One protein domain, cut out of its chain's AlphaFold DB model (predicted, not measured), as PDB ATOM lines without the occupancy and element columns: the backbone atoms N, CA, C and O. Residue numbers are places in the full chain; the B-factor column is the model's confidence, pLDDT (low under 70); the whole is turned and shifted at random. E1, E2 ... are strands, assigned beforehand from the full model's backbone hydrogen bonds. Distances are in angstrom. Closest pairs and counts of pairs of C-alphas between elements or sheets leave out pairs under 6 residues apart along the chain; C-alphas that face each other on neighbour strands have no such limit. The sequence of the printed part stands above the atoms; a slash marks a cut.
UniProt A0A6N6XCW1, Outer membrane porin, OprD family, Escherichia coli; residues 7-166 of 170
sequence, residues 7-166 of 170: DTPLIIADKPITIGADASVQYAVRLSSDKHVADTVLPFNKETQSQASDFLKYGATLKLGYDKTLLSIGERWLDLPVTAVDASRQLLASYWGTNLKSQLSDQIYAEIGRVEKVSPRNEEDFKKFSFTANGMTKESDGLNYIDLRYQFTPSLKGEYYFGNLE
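This is residues 7 to 166 of the 170 residues of the protein "Outer membrane porin, OprD family" of Escherichia coli (UniProt A0A6N6XCW1). One twisted, antiparallel sheet makes a long, open wall; its hairpin of E2 and E3 stretches along the length and ends in the long link of residues 30 to 53. E4, E5 and E6 bend sharply, with the link of residues 77 to 93 in the hollow of the bend; E9 and E10 continue the wall beyond E6, while the small hairpin of E7 and E8 branches from its end, and its tip, residues 132 to 137, sticks out. The 160 printed residues hold ten named strands, E1 to E10 in order along the chain, and no named helix: the class is all strand. The sheet is branched at E6. The whole is loose, with a radius of gyration of the C-alphas of 19.2 A, and elongated, spanning 60 by 38 by 32 A.

E2, residues 15 to 29, is the longest strand by residues and measures 46.8 A; E3, residues 54 to 66, measures 40.6 A. E1 is residues 7 to 12, with C-alpha 7 at (59.582, 78.564, -22.746). E4 is residues 69 to 76, E5 residues 94 to 103, 23.7 A, and E6 residues 108 to 119, 30.6 A. E7 is residues 127 to 133 and E8 residues 136 to 140. E9, residues 143 to 153, measures 31.4 A; E10, residues 156 to 165, measures 29.7 A and ends with C-alpha 165 at (72.650, 54.598, -0.141).

E1 to E8 form a meander, each strand the antiparallel neighbour of the one before. E2 and E3 are a hairpin at 174 degrees, with N 20 and O 63 at 3.0 A; E1 lies on the other side of E2, with N 8 and O 17 at 2.8 A. E4 bends by 83 degrees at residue 73, E5 by 88 degrees at residue 97 and E6 by 81 degrees at residue 116. E4 pairs with E3 through N 64 and O 71, 2.9 A, and with E5 through N 72 and O 99, 3.0 A. Beside E6, E5 lies on one side, with N 112 and O 100 at 3.0 A. On the other side lie E9 beside residues 108 to 115, with N 111 and O 147 at 2.9 A, and E7 beside residues 117 to 118, with N 118 and O 127 at 2.8 A. E7 and E8 are a hairpin, with N 131 and O 138 at 2.9 A. E8 runs on into E9 at 66 degrees across a break of 2 residues; E6 to E9 form a Greek key, in which the first strand is the antiparallel neighbour of the fourth. E9 and E10 are a hairpin at 172 degrees, with N 148 and O 160 at 2.8 A. E1 and E10 are apart.

The two C-alphas farthest apart, those of Ala 13 and Ser 33, are 61.8 A apart. The links from E2 to E3 and from E4 to E5 are long; within the first, residues 44 to 45 pair antiparallel with residues 50 to 51. The printed part has no cut, its mean pLDDT is 97.4, and no printed residue is under 70.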
ATOM      1  N   ASP A   7      59.480  79.275 -21.480       97.50
ATOM      2  CA  ASP A   7      59.582  78.564 -22.746       97.50
ATOM      3  C   ASP A   7      60.864  78.965 -23.473       97.50
ATOM      4  O   ASP A   7      61.245  80.138 -23.532       97.50
ATOM      5  N   THR A   8      61.535  77.971 -24.035       96.81
ATOM      6  CA  THR A   8      62.652  78.180 -24.951       96.81
ATOM      7  C   THR A   8      62.149  78.156 -26.398       96.81
ATOM      8  O   THR A   8      61.055  77.657 -26.663       96.81
ATOM      9  N   PRO A   9      62.952  78.620 -27.372       97.62
ATOM     10  CA  PRO A   9      62.627  78.461 -28.790       97.62
ATOM     11  C   PRO A   9      62.573  77.000 -29.278       97.62
ATOM     12  O   PRO A   9      62.162  76.755 -30.408       97.62
ATOM     13  N   LEU A  10      63.026  76.030 -28.472       97.19
ATOM     14  CA  LEU A  10      63.041  74.616 -28.838       97.19
ATOM     15  C   LEU A  10      61.674  73.986 -28.559       97.19
ATOM     16  O   LEU A  10      61.259  73.867 -27.405       97.19
ATOM     17  N   ILE A  11      61.007  73.544 -29.622       96.75
ATOM     18  CA  ILE A  11      59.705  72.874 -29.573       96.75
ATOM     19  C   ILE A  11      59.866  71.466 -30.141       96.75
ATOM     20  O   ILE A  11      60.412  71.284 -31.229       96.75
ATOM     21  N   ILE A  12      59.383  70.471 -29.403       97.44
ATOM     22  CA  ILE A  12      59.361  69.067 -29.819       97.44
ATOM     23  C   ILE A  12      57.922  68.581 -29.666       97.44
ATOM     24  O   ILE A  12      57.346  68.711 -28.590       97.44
ATOM     25  N   ALA A  13      57.338  68.051 -30.746       97.06
ATOM     26  CA  ALA A  13      55.951  67.570 -30.768       97.06
ATOM     27  C   ALA A  13      54.945  68.586 -30.177       97.06
ATOM     28  O   ALA A  13      54.178  68.261 -29.273       97.06
ATOM     29  N   ASP A  14      55.006  69.833 -30.661       96.62
ATOM     30  CA  ASP A  14      54.158  70.965 -30.243       96.62
ATOM     31  C   ASP A  14      54.262  71.361 -28.760       96.62
ATOM     32  O   ASP A  14      53.460  72.153 -28.261       96.62
ATOM     33  N   LYS A  15      55.274  70.857 -28.043       96.88
ATOM     34  CA  LYS A  15      55.543  71.200 -26.644       96.88
ATOM     35  C   LYS A  15      56.902  71.890 -26.506       96.88
ATOM     36  O   LYS A  15      57.901  71.369 -27.014       96.88
ATOM     37  N   PRO A  16      56.978  73.046 -25.825       97.50
ATOM     38  CA  PRO A  16      58.243  73.730 -25.618       97.50
ATOM     39  C   PRO A  16      59.096  72.999 -24.578       97.50
ATOM     40  O   PRO A  16      58.596  72.485 -23.572       97.50
ATOM     41  N   ILE A  17      60.411  73.010 -24.785       98.12
ATOM     42  CA  ILE A  17      61.361  72.833 -23.686       98.12
ATOM     43  C   ILE A  17      61.324  74.111 -22.851       98.12
ATOM     44  O   ILE A  17      61.346  75.215 -23.398       98.12
ATOM     45  N   THR A  18      61.301  73.969 -21.529       98.19
ATOM     46  CA  THR A  18      61.258  75.088 -20.585       98.19
ATOM     47  C   THR A  18      62.492  75.112 -19.691       98.19
ATOM     48  O   THR A  18      63.048  74.069 -19.347       98.19
ATOM     49  N   ILE A  19      62.917  76.307 -19.285       98.19
ATOM     50  CA  ILE A  19      64.048  76.526 -18.377       98.19
ATOM     51  C   ILE A  19      63.614  77.330 -17.154       98.19
ATOM     52  O   ILE A  19      62.722  78.174 -17.226       98.19
ATOM     53  N   GLY A  20      64.259  77.093 -16.019       97.56
ATOM     54  CA  GLY A  20      64.041  77.877 -14.808       97.56
ATOM     55  C   GLY A  20      65.194  77.734 -13.830       97.56
ATOM     56  O   GLY A  20      66.052  76.865 -13.989       97.56
ATOM     57  N   ALA A  21      65.204  78.572 -12.800       97.69
ATOM     58  CA  ALA A  21      66.201  78.507 -11.744       97.69
ATOM     59  C   ALA A  21      65.579  78.828 -10.384       97.69
ATOM     60  O   ALA A  21      64.774  79.750 -10.270       97.69
ATOM     61  N   ASP A  22      65.954  78.069  -9.357       97.06
ATOM     62  CA  ASP A  22      65.612  78.362  -7.963       97.06
ATOM     63  C   ASP A  22      66.888  78.736  -7.199       97.06
ATOM     64  O   ASP A  22      67.974  78.264  -7.535       97.06
ATOM     65  N   ALA A  23      66.760  79.568  -6.170       97.25
ATOM     66  CA  ALA A  23      67.845  79.889  -5.251       97.25
ATOM     67  C   ALA A  23      67.302  80.054  -3.830       97.25
ATOM     68  O   ALA A  23      66.127  80.390  -3.643       97.25
ATOM     69  N   SER A  24      68.155  79.820  -2.839       97.50
ATOM     70  CA  SER A  24      67.834  79.991  -1.428       97.50
ATOM     71  C   SER A  24      68.994  80.638  -0.675       97.50
ATOM     72  O   SER A  24      70.160  80.510  -1.055       97.50
ATOM     73  N   VAL A  25      68.652  81.355   0.393       98.06
ATOM     74  CA  VAL A  25      69.597  81.880   1.376       98.06
ATOM     75  C   VAL A  25      68.939  81.829   2.749       98.06
ATOM     76  O   VAL A  25      67.750  82.129   2.885       98.06
ATOM     77  N   GLN A  26      69.690  81.407   3.758       98.38
ATOM     78  CA  GLN A  26      69.233  81.291   5.137       98.38
ATOM     79  C   GLN A  26      70.356  81.747   6.067       98.38
ATOM     80  O   GLN A  26      71.479  81.278   5.920       98.38
ATOM     81  N   TYR A  27      70.070  82.631   7.021       98.50
ATOM     82  CA  TYR A  27      71.070  83.161   7.951       98.50
ATOM     83  C   TYR A  27      70.501  83.232   9.365       98.50
ATOM     84  O   TYR A  27      69.342  83.612   9.547       98.50
ATOM     85  N   ALA A  28      71.308  82.874  10.360       98.44
ATOM     86  CA  ALA A  28      70.928  82.945  11.765       98.44
ATOM     87  C   ALA A  28      72.098  83.411  12.635       98.44
ATOM     88  O   ALA A  28      73.244  83.077  12.361       98.44
ATOM     89  N   VAL A  29      71.777  84.123  13.719       98.62
ATOM     90  CA  VAL A  29      72.731  84.627  14.719       98.62
ATOM     91  C   VAL A  29      72.380  84.049  16.091       98.62
ATOM     92  O   VAL A  29      71.210  84.014  16.484       98.62
ATOM     93  N   ARG A  30      73.387  83.599  16.839       98.56
ATOM     94  CA  ARG A  30      73.261  83.119  18.216       98.56
ATOM     95  C   ARG A  30      73.131  84.298  19.177       98.56
ATOM     96  O   ARG A  30      74.004  85.151  19.258       98.56
ATOM     97  N   LEU A  31      72.052  84.293  19.961       98.50
ATOM     98  CA  LEU A  31      71.782  85.324  20.973       98.50
ATOM     99  C   LEU A  31      72.198  84.908  22.391       98.50
ATOM    100  O   LEU A  31      72.410  85.757  23.250       98.50
ATOM    101  N   SER A  32      72.290  83.603  22.660       98.31
ATOM    102  CA  SER A  32      72.724  83.089  23.959       98.31
ATOM    103  C   SER A  32      74.245  83.114  24.098       98.31
ATOM    104  O   SER A  32      74.973  83.059  23.103       98.31
ATOM    105  N   SER A  33      74.740  83.091  25.337       98.12
ATOM    106  CA  SER A  33      76.141  82.755  25.600       98.12
ATOM    107  C   SER A  33      76.482  81.369  25.038       98.12
ATOM    108  O   SER A  33      75.603  80.512  24.898       98.12
ATOM    109  N   ASP A  34      77.756  81.161  24.715       98.31
ATOM    110  CA  ASP A  34      78.262  79.855  24.295       98.31
ATOM    111  C   ASP A  34      78.209  78.873  25.475       98.31
ATOM    112  O   ASP A  34      78.588  79.222  26.595       98.31
ATOM    113  N   LYS A  35      77.687  77.665  25.240       98.12
ATOM    114  CA  LYS A  35      77.586  76.599  26.247       98.12
ATOM    115  C   LYS A  35      78.717  75.579  26.157       98.12
ATOM    116  O   LYS A  35      78.751  74.672  26.983       98.12
ATOM    117  N   HIS A  36      79.605  75.692  25.167       97.88
ATOM    118  CA  HIS A  36      80.721  74.769  24.946       97.88
ATOM    119  C   HIS A  36      80.308  73.297  24.761       97.88
ATOM    120  O   HIS A  36      81.055  72.372  25.071       97.88
ATOM    121  N   VAL A  37      79.098  73.068  24.242       97.88
ATOM    122  CA  VAL A  37      78.566  71.740  23.916       97.88
ATOM    123  C   VAL A  37      77.631  71.835  22.713       97.88
ATOM    124  O   VAL A  37      76.928  72.832  22.539       97.88
ATOM    125  N   ALA A  38      77.619  70.801  21.870       97.62
ATOM    126  CA  ALA A  38      76.750  70.741  20.699       97.62
ATOM    127  C   ALA A  38      75.261  70.705  21.095       97.62
ATOM    128  O   ALA A  38      74.853  69.906  21.937       97.62
ATOM    129  N   ASP A  39      74.436  71.524  20.437       97.19
ATOM    130  CA  ASP A  39      72.983  71.607  20.664       97.19
ATOM    131  C   ASP A  39      72.141  70.990  19.531       97.19
ATOM    132  O   ASP A  39      70.924  70.841  19.663       97.19
ATOM    133  N   THR A  40      72.780  70.595  18.423       96.81
ATOM    134  CA  THR A  40      72.152  70.092  17.182       96.81
ATOM    135  C   THR A  40      71.241  71.105  16.464       96.81
ATOM    136  O   THR A  40      70.387  70.715  15.656       96.81
ATOM    137  N   VAL A  41      71.423  72.398  16.759       97.38
ATOM    138  CA  VAL A  41      70.711  73.547  16.172       97.38
ATOM    139  C   VAL A  41      71.669  74.429  15.381       97.38
ATOM    140  O   VAL A  41      71.361  74.779  14.246       97.38
ATOM    141  N   LEU A  42      72.820  74.759  15.967       98.19
ATOM    142  CA  LEU A  42      73.875  75.560  15.350       98.19
ATOM    143  C   LEU A  42      75.095  74.683  15.019       98.19
ATOM    144  O   LEU A  42      75.257  73.611  15.621       98.19
ATOM    145  N   PRO A  43      75.979  75.133  14.111       98.44
ATOM    146  CA  PRO A  43      77.275  74.496  13.930       98.44
ATOM    147  C   PRO A  43      78.072  74.484  15.235       98.44
ATOM    148  O   PRO A  43      78.033  75.429  16.031       98.44
ATOM    149  N   PHE A  44      78.801  73.393  15.459       98.44
ATOM    150  CA  PHE A  44      79.629  73.205  16.644       98.44
ATOM    151  C   PHE A  44      81.059  72.866  16.236       98.44
ATOM    152  O   PHE A  44      81.309  71.819  15.631       98.44
ATOM    153  N   ASN A  45      82.005  73.731  16.598       97.50
ATOM    154  CA  ASN A  45      83.420  73.494  16.358       97.50
ATOM    155  C   ASN A  45      83.981  72.590  17.466       97.50
ATOM    156  O   ASN A  45      84.051  72.974  18.634       97.50
ATOM    157  N   LYS A  46      84.391  71.373  17.089       96.06
ATOM    158  CA  LYS A  46      84.924  70.367  18.021       96.06
ATOM    159  C   LYS A  46      86.356  70.658  18.482       96.06
ATOM    160  O   LYS A  46      86.739  70.169  19.540       96.06
ATOM    161  N   GLU A  47      87.133  71.428  17.725       97.38
ATOM    162  CA  GLU A  47      88.506  71.798  18.088       97.38
ATOM    163  C   GLU A  47      88.505  72.890  19.160       97.38
ATOM    164  O   GLU A  47      89.206  72.779  20.162       97.38
ATOM    165  N   THR A  48      87.666  73.914  18.985       97.31
ATOM    166  CA  THR A  48      87.547  75.029  19.939       97.31
ATOM    167  C   THR A  48      86.504  74.792  21.029       97.31
ATOM    168  O   THR A  48      86.401  75.600  21.949       97.31
ATOM    169  N   GLN A  49      85.730  73.701  20.937       97.75
ATOM    170  CA  GLN A  49      84.600  73.395  21.822       97.75
ATOM    171  C   GLN A  49      83.621  74.572  21.917       97.75
ATOM    172  O   GLN A  49      83.275  75.015  23.008       97.75
ATOM    173  N   SER A  50      83.201  75.121  20.776       98.38
ATOM    174  CA  SER A  50      82.412  76.359  20.730       98.38
ATOM    175  C   SER A  50      81.236  76.263  19.764       98.38
ATOM    176  O   SER A  50      81.356  75.729  18.655       98.38
ATOM    177  N   GLN A  51      80.086  76.788  20.189       98.62
ATOM    178  CA  GLN A  51      78.928  76.985  19.321       98.62
ATOM    179  C   GLN A  51      79.153  78.202  18.417       98.62
ATOM    180  O   GLN A  51      79.507  79.283  18.900       98.62
ATOM    181  N   ALA A  52      78.871  78.064  17.120       98.38
ATOM    182  CA  ALA A  52      79.005  79.166  16.170       98.38
ATOM    183  C   ALA A  52      78.215  80.413  16.614       98.38
ATOM    184  O   ALA A  52      77.132  80.310  17.203       98.38
ATOM    185  N   SER A  53      78.783  81.600  16.390       98.31
ATOM    186  CA  SER A  53      78.125  82.887  16.663       98.31
ATOM    187  C   SER A  53      76.972  83.162  15.706       98.31
ATOM    188  O   SER A  53      76.014  83.834  16.071       98.31
ATOM    189  N   ASP A  54      77.068  82.641  14.497       98.56
ATOM    190  CA  ASP A  54      76.151  82.808  13.385       98.56
ATOM    191  C   ASP A  54      76.465  81.744  12.332       98.56
ATOM    192  O   ASP A  54      77.498  81.077  12.419       98.56
ATOM    193  N   PHE A  55      75.553  81.540  11.383       98.44
ATOM    194  CA  PHE A  55      75.813  80.682  10.230       98.44
ATOM    195  C   PHE A  55      74.896  80.991   9.042       98.44
ATOM    196  O   PHE A  55      73.765  81.465   9.212       98.44
ATOM    197  N   LEU A  56      75.398  80.712   7.840       98.50
ATOM    198  CA  LEU A  56      74.799  80.996   6.540       98.50
ATOM    199  C   LEU A  56      74.680  79.716   5.702       98.50
ATOM    200  O   LEU A  56      75.641  78.981   5.507       98.50
ATOM    201  N   LYS A  57      73.509  79.502   5.106       98.56
ATOM    202  CA  LYS A  57      73.304  78.530   4.028       98.56
ATOM    203  C   LYS A  57      72.866  79.248   2.769       98.56
ATOM    204  O   LYS A  57      72.090  80.203   2.827       98.56
ATOM    205  N   TYR A  58      73.300  78.740   1.628       98.12
ATOM    206  CA  TYR A  58      72.840  79.191   0.325       98.12
ATOM    207  C   TYR A  58      72.833  78.026  -0.659       98.12
ATOM    208  O   TYR A  58      73.606  77.076  -0.540       98.12
ATOM    209  N   GLY A  59      71.957  78.113  -1.651       97.88
ATOM    210  CA  GLY A  59      71.828  77.085  -2.667       97.88
ATOM    211  C   GLY A  59      71.210  77.626  -3.941       97.88
ATOM    212  O   GLY A  59      70.545  78.662  -3.954       97.88
ATOM    213  N   ALA A  60      71.470  76.923  -5.038       98.00
ATOM    214  CA  ALA A  60      70.945  77.248  -6.352       98.00
ATOM    215  C   ALA A  60      70.575  75.972  -7.104       98.00
ATOM    216  O   ALA A  60      71.096  74.889  -6.840       98.00
ATOM    217  N   THR A  61      69.649  76.105  -8.040       98.50
ATOM    218  CA  THR A  61      69.103  75.020  -8.844       98.50
ATOM    219  C   THR A  61      68.928  75.473 -10.275       98.50
ATOM    220  O   THR A  61      68.293  76.500 -10.510       98.50
ATOM    221  N   LEU A  62      69.325  74.626 -11.219       98.31
ATOM    222  CA  LEU A  62      68.875  74.691 -12.603       98.31
ATOM    223  C   LEU A  62      67.709  73.721 -12.845       98.31
ATOM    224  O   LEU A  62      67.721  72.582 -12.371       98.31
ATOM    225  N   LYS A  63      66.707  74.166 -13.607       98.38
ATOM    226  CA  LYS A  63      65.538  73.372 -13.992       98.38
ATOM    227  C   LYS A  63      65.368  73.332 -15.501       98.38
ATOM    228  O   LYS A  63      65.434  74.367 -16.159       98.38
ATOM    229  N   LEU A  64      65.072  72.141 -16.005       98.31
ATOM    230  CA  LEU A  64      64.762  71.862 -17.402       98.31
ATOM    231  C   LEU A  64      63.455  71.074 -17.450       98.31
ATOM    232  O   LEU A  64      63.372  69.988 -16.885       98.31
ATOM    233  N   GLY A  65      62.423  71.626 -18.074       98.06
ATOM    234  CA  GLY A  65      61.106  71.003 -18.163       98.06
ATOM    235  C   GLY A  65      60.725  70.651 -19.595       98.06
ATOM    236  O   GLY A  65      61.082  71.362 -20.530       98.06
ATOM    237  N   TYR A  66      59.956  69.582 -19.754       98.25
ATOM    238  CA  TYR A  66      59.319  69.199 -21.010       98.25
ATOM    239  C   TYR A  66      57.991  68.509 -20.696       98.25
ATOM    240  O   TYR A  66      57.968  67.502 -19.985       98.25
ATOM    241  N   ASP A  67      56.886  69.044 -21.219       96.94
ATOM    242  CA  ASP A  67      55.534  68.534 -20.961       96.94
ATOM    243  C   ASP A  67      55.219  68.418 -19.453       96.94
ATOM    244  O   ASP A  67      55.195  69.424 -18.744       96.94
ATOM    245  N   LYS A  68      55.017  67.195 -18.942       97.62
ATOM    246  CA  LYS A  68      54.795  66.902 -17.520       97.62
ATOM    247  C   LYS A  68      56.049  66.367 -16.810       97.62
ATOM    248  O   LYS A  68      55.936  65.722 -15.767       97.62
ATOM    249  N   THR A  69      57.231  66.599 -17.382       98.44
ATOM    250  CA  THR A  69      58.527  66.130 -16.873       98.44
ATOM    251  C   THR A  69      59.425  67.305 -16.498       98.44
ATOM    252  O   THR A  69      59.495  68.296 -17.223       98.44
ATOM    253  N   LEU A  70      60.134  67.192 -15.375       98.44
ATOM    254  CA  LEU A  70      61.030  68.216 -14.849       98.44
ATOM    255  C   LEU A  70      62.344  67.591 -14.373       98.44
ATOM    256  O   LEU A  70      62.366  66.860 -13.382       98.44
ATOM    257  N   LEU A  71      63.436  67.921 -15.058       98.56
ATOM    258  CA  LEU A  71      64.810  67.687 -14.630       98.56
ATOM    259  C   LEU A  71      65.290  68.860 -13.778       98.56
ATOM    260  O   LEU A  71      64.939  70.024 -13.999       98.56
ATOM    261  N   SER A  72      66.090  68.541 -12.774       98.38
ATOM    262  CA  SER A  72      66.334  69.449 -11.678       98.38
ATOM    263  C   SER A  72      67.711  69.158 -11.067       98.38
ATOM    264  O   SER A  72      67.894  68.106 -10.468       98.38
ATOM    265  N   ILE A  73      68.667  70.088 -11.201       98.56
ATOM    266  CA  ILE A  73      70.093  69.908 -10.852       98.56
ATOM    267  C   ILE A  73      70.531  70.999  -9.862       98.56
ATOM    268  O   ILE A  73      70.343  72.183 -10.142       98.56
ATOM    269  N   GLY A  74      71.127  70.617  -8.728       98.44
ATOM    270  CA  GLY A  74      71.630  71.531  -7.691       98.44
ATOM    271  C   GLY A  74      70.990  71.284  -6.322       98.44
ATOM    272  O   GLY A  74      70.772  70.135  -5.936       98.44
ATOM    273  N   GLU A  75      70.676  72.349  -5.579       98.19
ATOM    274  CA  GLU A  75      70.061  72.269  -4.244       98.19
ATOM    275  C   GLU A  75      68.635  71.705  -4.306       98.19
ATOM    276  O   GLU A  75      67.761  72.300  -4.928       98.19
ATOM    277  N   ARG A  76      68.324  70.597  -3.631       96.62
ATOM    278  CA  ARG A  76      67.010  69.939  -3.616       96.62
ATOM    279  C   ARG A  76      66.316  70.062  -2.261       96.62
ATOM    280  O   ARG A  76      66.896  69.797  -1.211       96.62
ATOM    281  N   TRP A  77      65.028  70.383  -2.334       95.12
ATOM    282  CA  TRP A  77      64.075  70.353  -1.227       95.12
ATOM    283  C   TRP A  77      63.236  69.083  -1.386       95.12
ATOM    284  O   TRP A  77      62.262  69.075  -2.141       95.12
ATOM    285  N   LEU A  78      63.700  67.989  -0.786       92.56
ATOM    286  CA  LEU A  78      63.136  66.654  -0.973       92.56
ATOM    287  C   LEU A  78      62.079  66.343   0.102       92.56
ATOM    288  O   LEU A  78      62.180  66.770   1.248       92.56
ATOM    289  N   ASP A  79      61.038  65.621  -0.296       93.56
ATOM    290  CA  ASP A  79      59.951  65.163   0.580       93.56
ATOM    291  C   ASP A  79      59.708  63.679   0.298       93.56
ATOM    292  O   ASP A  79      58.729  63.274  -0.333       93.56
ATOM    293  N   LEU A  80      60.732  62.901   0.641       94.12
ATOM    294  CA  LEU A  80      60.862  61.477   0.368       94.12
ATOM    295  C   LEU A  80      61.366  60.774   1.634       94.12
ATOM    296  O   LEU A  80      62.025  61.411   2.469       94.12
ATOM    297  N   PRO A  81      61.141  59.457   1.776       93.88
ATOM    298  CA  PRO A  81      61.853  58.661   2.769       93.88
ATOM    299  C   PRO A  81      63.372  58.915   2.700       93.88
ATOM    300  O   PRO A  81      63.924  59.170   1.632       93.88
ATOM    301  N   VAL A  82      64.059  58.875   3.848       91.06
ATOM    302  CA  VAL A  82      65.497  59.206   4.022       91.06
ATOM    303  C   VAL A  82      65.852  60.691   3.837       91.06
ATOM    304  O   VAL A  82      66.721  61.191   4.551       91.06
ATOM    305  N   THR A  83      65.190  61.417   2.935       93.06
ATOM    306  CA  THR A  83      65.588  62.774   2.521       93.06
ATOM    307  C   THR A  83      64.523  63.845   2.774       93.06
ATOM    308  O   THR A  83      64.325  64.742   1.966       93.06
ATOM    309  N   ALA A  84      63.817  63.778   3.901       93.56
ATOM    310  CA  ALA A  84      62.828  64.795   4.251       93.56
ATOM    311  C   ALA A  84      63.484  66.126   4.662       93.56
ATOM    312  O   ALA A  84      64.449  66.145   5.431       93.56
ATOM    313  N   VAL A  85      62.918  67.253   4.215       91.62
ATOM    314  CA  VAL A  85      63.281  68.581   4.736       91.62
ATOM    315  C   VAL A  85      62.993  68.640   6.238       91.62
ATOM    316  O   VAL A  85      61.842  68.614   6.676       91.62
ATOM    317  N   ASP A  86      64.051  68.773   7.032       91.38
ATOM    318  CA  ASP A  86      63.942  68.937   8.477       91.38
ATOM    319  C   ASP A  86      63.791  70.420   8.848       91.38
ATOM    320  O   ASP A  86      64.749  71.195   8.784       91.38
ATOM    321  N   ALA A  87      62.572  70.790   9.248       93.19
ATOM    322  CA  ALA A  87      62.196  72.115   9.740       93.19
ATOM    323  C   ALA A  87      62.021  72.172  11.269       93.19
ATOM    324  O   ALA A  87      61.398  73.089  11.798       93.19
ATOM    325  N   SER A  88      62.531  71.185  12.008       91.62
ATOM    326  CA  SER A  88      62.326  71.092  13.461       91.62
ATOM    327  C   SER A  88      63.193  72.052  14.287       91.62
ATOM    328  O   SER A  88      63.055  72.086  15.513       91.62
ATOM    329  N   ARG A  89      64.129  72.775  13.655       94.75
ATOM    330  CA  ARG A  89      65.117  73.681  14.272       94.75
ATOM    331  C   ARG A  89      65.219  74.989  13.471       94.75
ATOM    332  O   ARG A  89      64.274  75.347  12.785       94.75
ATOM    333  N   GLN A  90      66.329  75.715  13.619       96.12
ATOM    334  CA  GLN A  90      66.504  77.072  13.100       96.12
ATOM    335  C   GLN A  90      66.600  77.125  11.566       96.12
ATOM    336  O   GLN A  90      65.644  77.531  10.914       96.12
ATOM    337  N   LEU A  91      67.738  76.722  10.983       97.25
ATOM    338  CA  LEU A  91      67.876  76.658   9.525       97.25
ATOM    339  C   LEU A  91      67.494  75.271   9.005       97.25
ATOM    340  O   LEU A  91      67.640  74.262   9.695       97.25
ATOM    341  N   LEU A  92      66.984  75.232   7.780       96.88
ATOM    342  CA  LEU A  92      66.423  74.039   7.158       96.88
ATOM    343  C   LEU A  92      67.522  73.154   6.567       96.88
ATOM    344  O   LEU A  92      68.512  73.652   6.020       96.88
ATOM    345  N   ALA A  93      67.308  71.838   6.622       96.38
ATOM    346  CA  ALA A  93      68.115  70.893   5.858       96.38
ATOM    347  C   ALA A  93      67.753  70.943   4.364       96.38
ATOM    348  O   ALA A  93      66.574  70.962   4.003       96.38
ATOM    349  N   SER A  94      68.770  70.918   3.505       97.69
ATOM    350  CA  SER A  94      68.614  70.761   2.056       97.69
ATOM    351  C   SER A  94      69.626  69.755   1.509       97.69
ATOM    352  O   SER A  94      70.580  69.357   2.186       97.69
ATOM    353  N   TYR A  95      69.391  69.296   0.287       98.38
ATOM    354  CA  TYR A  95      70.184  68.259  -0.365       98.38
ATOM    355  C   TYR A  95      70.845  68.800  -1.627       98.38
ATOM    356  O   TYR A  95      70.436  69.833  -2.137       98.38
ATOM    357  N   TRP A  96      71.851  68.117  -2.156       98.69
ATOM    358  CA  TRP A  96      72.481  68.477  -3.423       98.69
ATOM    359  C   TRP A  96      72.526  67.270  -4.345       98.69
ATOM    360  O   TRP A  96      72.991  66.196  -3.951       98.69
ATOM    361  N   GLY A  97      72.054  67.444  -5.574       98.31
ATOM    362  CA  GLY A  97      72.076  66.383  -6.567       98.31
ATOM    363  C   GLY A  97      71.170  66.660  -7.756       98.31
ATOM    364  O   GLY A  97      70.851  67.808  -8.072       98.31
ATOM    365  N   THR A  98      70.754  65.581  -8.408       98.69
ATOM    366  CA  THR A  98      69.910  65.618  -9.601       98.69
ATOM    367  C   THR A  98      68.691  64.732  -9.413       98.69
ATOM    368  O   THR A  98      68.824  63.587  -8.987       98.69
ATOM    369  N   ASN A  99      67.510  65.229  -9.772       98.50
ATOM    370  CA  ASN A  99      66.316  64.399  -9.902       98.50
ATOM    371  C   ASN A  99      65.510  64.731 -11.159       98.50
ATOM    372  O   ASN A  99      65.591  65.825 -11.725       98.50
ATOM    373  N   LEU A 100      64.732  63.740 -11.584       98.62
ATOM    374  CA  LEU A 100      63.783  63.812 -12.680       98.62
ATOM    375  C   LEU A 100      62.410  63.432 -12.131       98.62
ATOM    376  O   LEU A 100      62.223  62.314 -11.654       98.62
ATOM    377  N   LYS A 101      61.459  64.358 -12.209       98.38
ATOM    378  CA  LYS A 101      60.058  64.149 -11.822       98.38
ATOM    379  C   LYS A 101      59.209  64.056 -13.079       98.38
ATOM    380  O   LYS A 101      59.376  64.893 -13.965       98.38
ATOM    381  N   SER A 102      58.289  63.102 -13.158       98.44
ATOM    382  CA  SER A 102      57.386  62.977 -14.304       98.44
ATOM    383  C   SER A 102      55.996  62.497 -13.898       98.44
ATOM    384  O   SER A 102      55.848  61.529 -13.151       98.44
ATOM    385  N   GLN A 103      54.968  63.158 -14.431       98.44
ATOM    386  CA  GLN A 103      53.597  62.654 -14.401       98.44
ATOM    387  C   GLN A 103      53.364  61.803 -15.659       98.44
ATOM    388  O   GLN A 103      53.061  62.336 -16.728       98.44
ATOM    389  N   LEU A 104      53.528  60.484 -15.525       97.50
ATOM    390  CA  LEU A 104      53.500  59.527 -16.639       97.50
ATOM    391  C   LEU A 104      52.080  59.285 -17.178       97.50
ATOM    392  O   LEU A 104      51.893  59.068 -18.373       97.50
ATOM    393  N   SER A 105      51.076  59.335 -16.304       97.62
ATOM    394  CA  SER A 105      49.647  59.307 -16.648       97.62
ATOM    395  C   SER A 105      48.856  60.099 -15.608       97.62
ATOM    396  O   SER A 105      49.445  60.633 -14.674       97.62
ATOM    397  N   ASP A 106      47.530  60.169 -15.703       96.81
ATOM    398  CA  ASP A 106      46.723  60.862 -14.687       96.81
ATOM    399  C   ASP A 106      46.767  60.178 -13.304       96.81
ATOM    400  O   ASP A 106      46.489  60.817 -12.292       96.81
ATOM    401  N   GLN A 107      47.159  58.899 -13.240       97.88
ATOM    402  CA  GLN A 107      47.251  58.113 -12.005       97.88
ATOM    403  C   GLN A 107      48.690  57.841 -11.551       97.88
ATOM    404  O   GLN A 107      48.882  57.500 -10.385       97.88
ATOM    405  N   ILE A 108      49.681  57.954 -12.443       98.38
ATOM    406  CA  ILE A 108      51.066  57.535 -12.185       98.38
ATOM    407  C   ILE A 108      52.002  58.739 -12.153       98.38
ATOM    408  O   ILE A 108      52.186  59.426 -13.162       98.38
ATOM    409  N   TYR A 109      52.659  58.919 -11.012       98.69
ATOM    410  CA  TYR A 109      53.802  59.809 -10.837       98.69
ATOM    411  C   TYR A 109      55.059  58.984 -10.563       98.69
ATOM    412  O   TYR A 109      55.021  58.022  -9.793       98.69
ATOM    413  N   ALA A 110      56.169  59.379 -11.180       98.62
ATOM    414  CA  ALA A 110      57.473  58.781 -10.954       98.62
ATOM    415  C   ALA A 110      58.527  59.861 -10.703       98.62
ATOM    416  O   ALA A 110      58.565  60.890 -11.386       98.62
ATOM    417  N   GLU A 111      59.413  59.596  -9.754       98.62
ATOM    418  CA  GLU A 111      60.593  60.401  -9.488       98.62
ATOM    419  C   GLU A 111      61.816  59.500  -9.330       98.62
ATOM    420  O   GLU A 111      61.779  58.508  -8.611       98.62
ATOM    421  N   ILE A 112      62.906  59.853 -10.002       98.69
ATOM    422  CA  ILE A 112      64.207  59.200  -9.837       98.69
ATOM    423  C   ILE A 112      65.263  60.256  -9.562       98.69
ATOM    424  O   ILE A 112      65.165  61.382 -10.060       98.69
ATOM    425  N   GLY A 113      66.299  59.901  -8.813       98.50
ATOM    426  CA  GLY A 113      67.383  60.838  -8.576       98.50
ATOM    427  C   GLY A 113      68.638  60.227  -7.985       98.50
ATOM    428  O   GLY A 113      68.641  59.108  -7.473       98.50
ATOM    429  N   ARG A 114      69.704  61.022  -8.060       98.69
ATOM    430  CA  ARG A 114      70.965  60.824  -7.353       98.69
ATOM    431  C   ARG A 114      71.207  62.032  -6.463       98.69
ATOM    432  O   ARG A 114      71.316  63.157  -6.958       98.69
ATOM    433  N   VAL A 115      71.311  61.797  -5.162       98.56
ATOM    434  CA  VAL A 115      71.623  62.816  -4.158       98.56
ATOM    435  C   VAL A 115      73.027  62.557  -3.641       98.56
ATOM    436  O   VAL A 115      73.281  61.529  -3.029       98.56
ATOM    437  N   GLU A 116      73.947  63.478  -3.887       98.38
ATOM    438  CA  GLU A 116      75.366  63.293  -3.555       98.38
ATOM    439  C   GLU A 116      75.700  63.839  -2.168       98.38
ATOM    440  O   GLU A 116      76.582  63.327  -1.481       98.38
ATOM    441  N   LYS A 117      75.015  64.913  -1.759       98.56
ATOM    442  CA  LYS A 117      75.329  65.617  -0.516       98.56
ATOM    443  C   LYS A 117      74.080  66.075   0.220       98.56
ATOM    444  O   LYS A 117      73.013  66.276  -0.362       98.56
ATOM    445  N   VAL A 118      74.260  66.312   1.509       98.44
ATOM    446  CA  VAL A 118      73.294  66.915   2.421       98.44
ATOM    447  C   VAL A 118      73.945  68.113   3.106       98.44
ATOM    448  O   VAL A 118      75.119  68.059   3.467       98.44
ATOM    449  N   SER A 119      73.189  69.190   3.288       98.31
ATOM    450  CA  SER A 119      73.529  70.292   4.189       98.31
ATOM    451  C   SER A 119      72.596  70.197   5.404       98.31
ATOM    452  O   SER A 119      71.458  70.677   5.343       98.31
ATOM    453  N   PRO A 120      73.009  69.517   6.499       97.38
ATOM    454  CA  PRO A 120      72.157  69.305   7.671       97.38
ATOM    455  C   PRO A 120      71.702  70.613   8.312       97.38
ATOM    456  O   PRO A 120      72.383  71.627   8.208       97.38
ATOM    457  N   ARG A 121      70.589  70.583   9.049       96.50
ATOM    458  CA  ARG A 121      69.969  71.761   9.689       96.50
ATOM    459  C   ARG A 121      70.923  72.652  10.508       96.50
ATOM    460  O   ARG A 121      70.690  73.848  10.624       96.50
ATOM    461  N   ASN A 122      71.990  72.074  11.058       96.81
ATOM    462  CA  ASN A 122      72.940  72.719  11.963       96.81
ATOM    463  C   ASN A 122      74.354  72.872  11.369       96.81
ATOM    464  O   ASN A 122      75.318  72.891  12.119       96.81
ATOM    465  N   GLU A 123      74.493  72.905  10.045       96.94
ATOM    466  CA  GLU A 123      75.777  73.012   9.328       96.94
ATOM    467  C   GLU A 123      75.641  74.002   8.165       96.94
ATOM    468  O   GLU A 123      74.532  74.216   7.685       96.94
ATOM    469  N   GLU A 124      76.731  74.577   7.664       97.31
ATOM    470  CA  GLU A 124      76.687  75.428   6.461       97.31
ATOM    471  C   GLU A 124      76.831  74.595   5.179       97.31
ATOM    472  O   GLU A 124      75.990  74.653   4.276       97.31
ATOM    473  N   ASP A 125      77.860  73.752   5.136       97.44
ATOM    474  CA  ASP A 125      78.302  73.085   3.917       97.44
ATOM    475  C   ASP A 125      77.444  71.889   3.493       97.44
ATOM    476  O   ASP A 125      76.854  71.163   4.300       97.44
ATOM    477  N   PHE A 126      77.457  71.625   2.186       98.19
ATOM    478  CA  PHE A 126      77.035  70.345   1.630       98.19
ATOM    479  C   PHE A 126      78.141  69.301   1.816       98.19
ATOM    480  O   PHE A 126      79.220  69.417   1.231       98.19
ATOM    481  N   LYS A 127      77.840  68.232   2.557       98.12
ATOM    482  CA  LYS A 127      78.742  67.099   2.809       98.12
ATOM    483  C   LYS A 127      78.131  65.770   2.383       98.12
ATOM    484  O   LYS A 127      76.919  65.671   2.202       98.12
ATOM    485  N   LYS A 128      78.975  64.752   2.206       98.31
ATOM    486  CA  LYS A 128      78.526  63.395   1.876       98.31
ATOM    487  C   LYS A 128      77.605  62.843   2.961       98.31
ATOM    488  O   LYS A 128      77.673  63.241   4.127       98.31
ATOM    489  N   PHE A 129      76.748  61.908   2.572       97.75
ATOM    490  CA  PHE A 129      76.012  61.115   3.548       97.75
ATOM    491  C   PHE A 129      76.982  60.244   4.336       97.75
ATOM    492  O   PHE A 129      77.992  59.785   3.808       97.75
ATOM    493  N   SER A 130      76.660  59.994   5.600       97.00
ATOM    494  CA  SER A 130      77.488  59.152   6.451       97.00
ATOM    495  C   SER A 130      76.650  58.401   7.468       97.00
ATOM    496  O   SER A 130      75.671  58.942   7.984       97.00
ATOM    497  N   PHE A 131      77.092  57.202   7.824       96.50
ATOM    498  CA  PHE A 131      76.546  56.431   8.931       96.50
ATOM    499  C   PHE A 131      77.645  56.166   9.961       96.50
ATOM    500  O   PHE A 131      78.789  55.884   9.603       96.50
ATOM    501  N   THR A 132      77.307  56.282  11.246       95.38
ATOM    502  CA  THR A 132      78.245  56.044  12.351       95.38
ATOM    503  C   THR A 132      77.772  54.872  13.195       95.38
ATOM    504  O   THR A 132      76.676  54.915  13.750       95.38
ATOM    505  N   ALA A 133      78.621  53.859  13.345       95.06
ATOM    506  CA  ALA A 133      78.398  52.732  14.244       95.06
ATOM    507  C   ALA A 133      79.684  52.411  15.005       95.06
ATOM    508  O   ALA A 133      80.769  52.405  14.427       95.06
ATOM    509  N   ASN A 134      79.570  52.154  16.311       93.69
ATOM    510  CA  ASN A 134      80.707  51.837  17.187       93.69
ATOM    511  C   ASN A 134      81.871  52.843  17.073       93.69
ATOM    512  O   ASN A 134      83.037  52.464  17.080       93.69
ATOM    513  N   GLY A 135      81.552  54.134  16.914       93.25
ATOM    514  CA  GLY A 135      82.540  55.209  16.769       93.25
ATOM    515  C   GLY A 135      83.219  55.299  15.396       93.25
ATOM    516  O   GLY A 135      83.961  56.247  15.160       93.25
ATOM    517  N   MET A 136      82.949  54.374  14.470       93.94
ATOM    518  CA  MET A 136      83.448  54.438  13.097       93.94
ATOM    519  C   MET A 136      82.413  55.106  12.196       93.94
ATOM    520  O   MET A 136      81.262  54.672  12.136       93.94
ATOM    521  N   THR A 137      82.831  56.160  11.495       96.44
ATOM    522  CA  THR A 137      82.007  56.865  10.506       96.44
ATOM    523  C   THR A 137      82.393  56.393   9.113       96.44
ATOM    524  O   THR A 137      83.569  56.440   8.759       96.44
ATOM    525  N   LYS A 138      81.411  55.949   8.326       97.12
ATOM    526  CA  LYS A 138      81.587  55.614   6.912       97.12
ATOM    527  C   LYS A 138      80.755  56.566   6.066       97.12
ATOM    528  O   LYS A 138      79.593  56.810   6.391       97.12
ATOM    529  N   GLU A 139      81.355  57.099   5.011       97.56
ATOM    530  CA  GLU A 139      80.685  57.974   4.054       97.56
ATOM    531  C   GLU A 139      80.128  57.185   2.864       97.56
ATOM    532  O   GLU A 139      80.580  56.076   2.577       97.56
ATOM    533  N   SER A 140      79.153  57.780   2.189       97.75
ATOM    534  CA  SER A 140      78.552  57.305   0.946       97.75
ATOM    535  C   SER A 140      78.787  58.326  -0.161       97.75
ATOM    536  O   SER A 140      78.687  59.535   0.073       97.75
ATOM    537  N   ASP A 141      79.061  57.847  -1.371       97.06
ATOM    538  CA  ASP A 141      79.207  58.695  -2.557       97.06
ATOM    539  C   ASP A 141      77.864  59.212  -3.094       97.06
ATOM    540  O   ASP A 141      77.833  60.182  -3.861       97.06
ATOM    541  N   GLY A 142      76.746  58.621  -2.664       97.44
ATOM    542  CA  GLY A 142      75.422  59.138  -2.961       97.44
ATOM    543  C   GLY A 142      74.275  58.188  -2.631       97.44
ATOM    544  O   GLY A 142      74.434  56.988  -2.425       97.44
ATOM    545  N   LEU A 143      73.080  58.769  -2.617       98.56
ATOM    546  CA  LEU A 143      71.801  58.079  -2.567       98.56
ATOM    547  C   LEU A 143      71.199  58.041  -3.971       98.56
ATOM    548  O   LEU A 143      70.816  59.086  -4.504       98.56
ATOM    549  N   ASN A 144      71.064  56.850  -4.541       98.62
ATOM    550  CA  ASN A 144      70.280  56.624  -5.753       98.62
ATOM    551  C   ASN A 144      68.878  56.179  -5.346       98.62
ATOM    552  O   ASN A 144      68.742  55.232  -4.574       98.62
ATOM    553  N   TYR A 145      67.836  56.830  -5.854       98.69
ATOM    554  CA  TYR A 145      66.469  56.502  -5.459       98.69
ATOM    555  C   TYR A 145      65.488  56.466  -6.628       98.69
ATOM    556  O   TYR A 145      65.687  57.105  -7.666       98.69
ATOM    557  N   ILE A 146      64.401  55.732  -6.400       98.62
ATOM    558  CA  ILE A 146      63.174  55.752  -7.192       98.62
ATOM    559  C   ILE A 146      61.972  55.850  -6.250       98.62
ATOM    560  O   ILE A 146      61.889  55.133  -5.255       98.62
ATOM    561  N   ASP A 147      61.045  56.737  -6.590       98.62
ATOM    562  CA  ASP A 147      59.761  56.931  -5.928       98.62
ATOM    563  C   ASP A 147      58.634  56.816  -6.959       98.62
ATOM    564  O   ASP A 147      58.643  57.485  -7.996       98.62
ATOM    565  N   LEU A 148      57.668  55.942  -6.690       98.56
ATOM    566  CA  LEU A 148      56.508  55.691  -7.540       98.56
ATOM    567  C   LEU A 148      55.239  55.923  -6.735       98.56
ATOM    568  O   LEU A 148      55.000  55.256  -5.730       98.56
ATOM    569  N   ARG A 149      54.381  56.818  -7.220       98.44
ATOM    570  CA  ARG A 149      53.091  57.127  -6.596       98.44
ATOM    571  C   ARG A 149      51.971  56.771  -7.562       98.44
ATOM    572  O   ARG A 149      51.969  57.218  -8.709       98.44
ATOM    573  N   TYR A 150      51.021  55.970  -7.084       98.44
ATOM    574  CA  TYR A 150      49.894  55.475  -7.870       98.44
ATOM    575  C   TYR A 150      48.559  55.824  -7.210       98.44
ATOM    576  O   TYR A 150      48.326  55.497  -6.044       98.44
ATOM    577  N   GLN A 151      47.654  56.446  -7.964       98.31
ATOM    578  CA  GLN A 151      46.281  56.713  -7.536       98.31
ATOM    579  C   GLN A 151      45.351  55.585  -8.015       98.31
ATOM    580  O   GLN A 151      44.942  55.562  -9.173       98.31
ATOM    581  N   PHE A 152      44.993  54.653  -7.124       97.44
ATOM    582  CA  PHE A 152      44.119  53.518  -7.456       97.44
ATOM    583  C   PHE A 152      42.660  53.940  -7.646       97.44
ATOM    584  O   PHE A 152      42.003  53.537  -8.601       97.44
ATOM    585  N   THR A 153      42.151  54.759  -6.727       97.62
ATOM    586  CA  THR A 153      40.801  55.347  -6.751       97.62
ATOM    587  C   THR A 153      40.875  56.758  -6.162       97.62
ATOM    588  O   THR A 153      41.884  57.067  -5.536       97.62
ATOM    589  N   PRO A 154      39.846  57.623  -6.254       96.56
ATOM    590  CA  PRO A 154      39.894  58.957  -5.636       96.56
ATOM    591  C   PRO A 154      40.185  58.970  -4.122       96.56
ATOM    592  O   PRO A 154      40.651  59.978  -3.601       96.56
ATOM    593  N   SER A 155      39.930  57.864  -3.415       97.44
ATOM    594  CA  SER A 155      40.152  57.722  -1.970       97.44
ATOM    595  C   SER A 155      41.335  56.821  -1.595       97.44
ATOM    596  O   SER A 155      41.686  56.760  -0.418       97.44
ATOM    597  N   LEU A 156      41.964  56.135  -2.557       98.25
ATOM    598  CA  LEU A 156      43.058  55.194  -2.311       98.25
ATOM    599  C   LEU A 156      44.269  55.497  -3.198       98.25
ATOM    600  O   LEU A 156      44.183  55.444  -4.428       98.25
ATOM    601  N   LYS A 157      45.414  55.741  -2.558       98.19
ATOM    602  CA  LYS A 157      46.723  55.918  -3.198       98.19
ATOM    603  C   LYS A 157      47.760  54.990  -2.573       98.19
ATOM    604  O   LYS A 157      47.643  54.653  -1.396       98.19
ATOM    605  N   GLY A 158      48.766  54.610  -3.351       98.31
ATOM    606  CA  GLY A 158      49.947  53.889  -2.882       98.31
ATOM    607  C   GLY A 158      51.231  54.594  -3.295       98.31
ATOM    608  O   GLY A 158      51.257  55.322  -4.288       98.31
ATOM    609  N   GLU A 159      52.281  54.361  -2.521       98.44
ATOM    610  CA  GLU A 159      53.625  54.888  -2.742       98.44
ATOM    611  C   GLU A 159      54.624  53.746  -2.544       98.44
ATOM    612  O   GLU A 159      54.512  52.972  -1.591       98.44
ATOM    613  N   TYR A 160      55.561  53.613  -3.476       98.38
ATOM    614  CA  TYR A 160      56.682  52.691  -3.397       98.38
ATOM    615  C   TYR A 160      57.973  53.485  -3.548       98.38
ATOM    616  O   TYR A 160      58.168  54.154  -4.560       98.38
ATOM    617  N   TYR A 161      58.853  53.353  -2.562       98.56
ATOM    618  CA  TYR A 161      60.151  54.007  -2.531       98.56
ATOM    619  C   TYR A 161      61.254  52.960  -2.382       98.56
ATOM    620  O   TYR A 161      61.162  52.070  -1.534       98.56
ATOM    621  N   PHE A 162      62.313  53.102  -3.172       98.62
ATOM    622  CA  PHE A 162      63.561  52.364  -3.004       98.62
ATOM    623  C   PHE A 162      64.735  53.339  -3.038       98.62
ATOM    624  O   PHE A 162      64.798  54.197  -3.921       98.62
ATOM    625  N   GLY A 163      65.669  53.193  -2.097       98.38
ATOM    626  CA  GLY A 163      66.833  54.061  -1.976       98.38
ATOM    627  C   GLY A 163      68.099  53.264  -1.697       98.38
ATOM    628  O   GLY A 163      68.281  52.760  -0.602       98.38
ATOM    629  N   ASN A 164      69.004  53.210  -2.666       98.38
ATOM    630  CA  ASN A 164      70.343  52.661  -2.496       98.38
ATOM    631  C   ASN A 164      71.281  53.771  -2.005       98.38
ATOM    632  O   ASN A 164      71.673  54.644  -2.782       98.38
ATOM    633  N   LEU A 165      71.624  53.740  -0.717       97.62
ATOM    634  CA  LEU A 165      72.650  54.598  -0.141       97.62
ATOM    635  C   LEU A 165      73.996  53.877  -0.251       97.62
ATOM    636  O   LEU A 165      74.293  52.973   0.537       97.62
ATOM    637  N   GLU A 166      74.779  54.261  -1.260       97.25
ATOM    638  CA  GLU A 166      76.008  53.575  -1.674       97.25
ATOM    639  C   GLU A 166      76.908  53.274  -0.474       97.25
ATOM    640  O   GLU A 166      77.082  54.118   0.403       97.25
TER     641      GLU A 166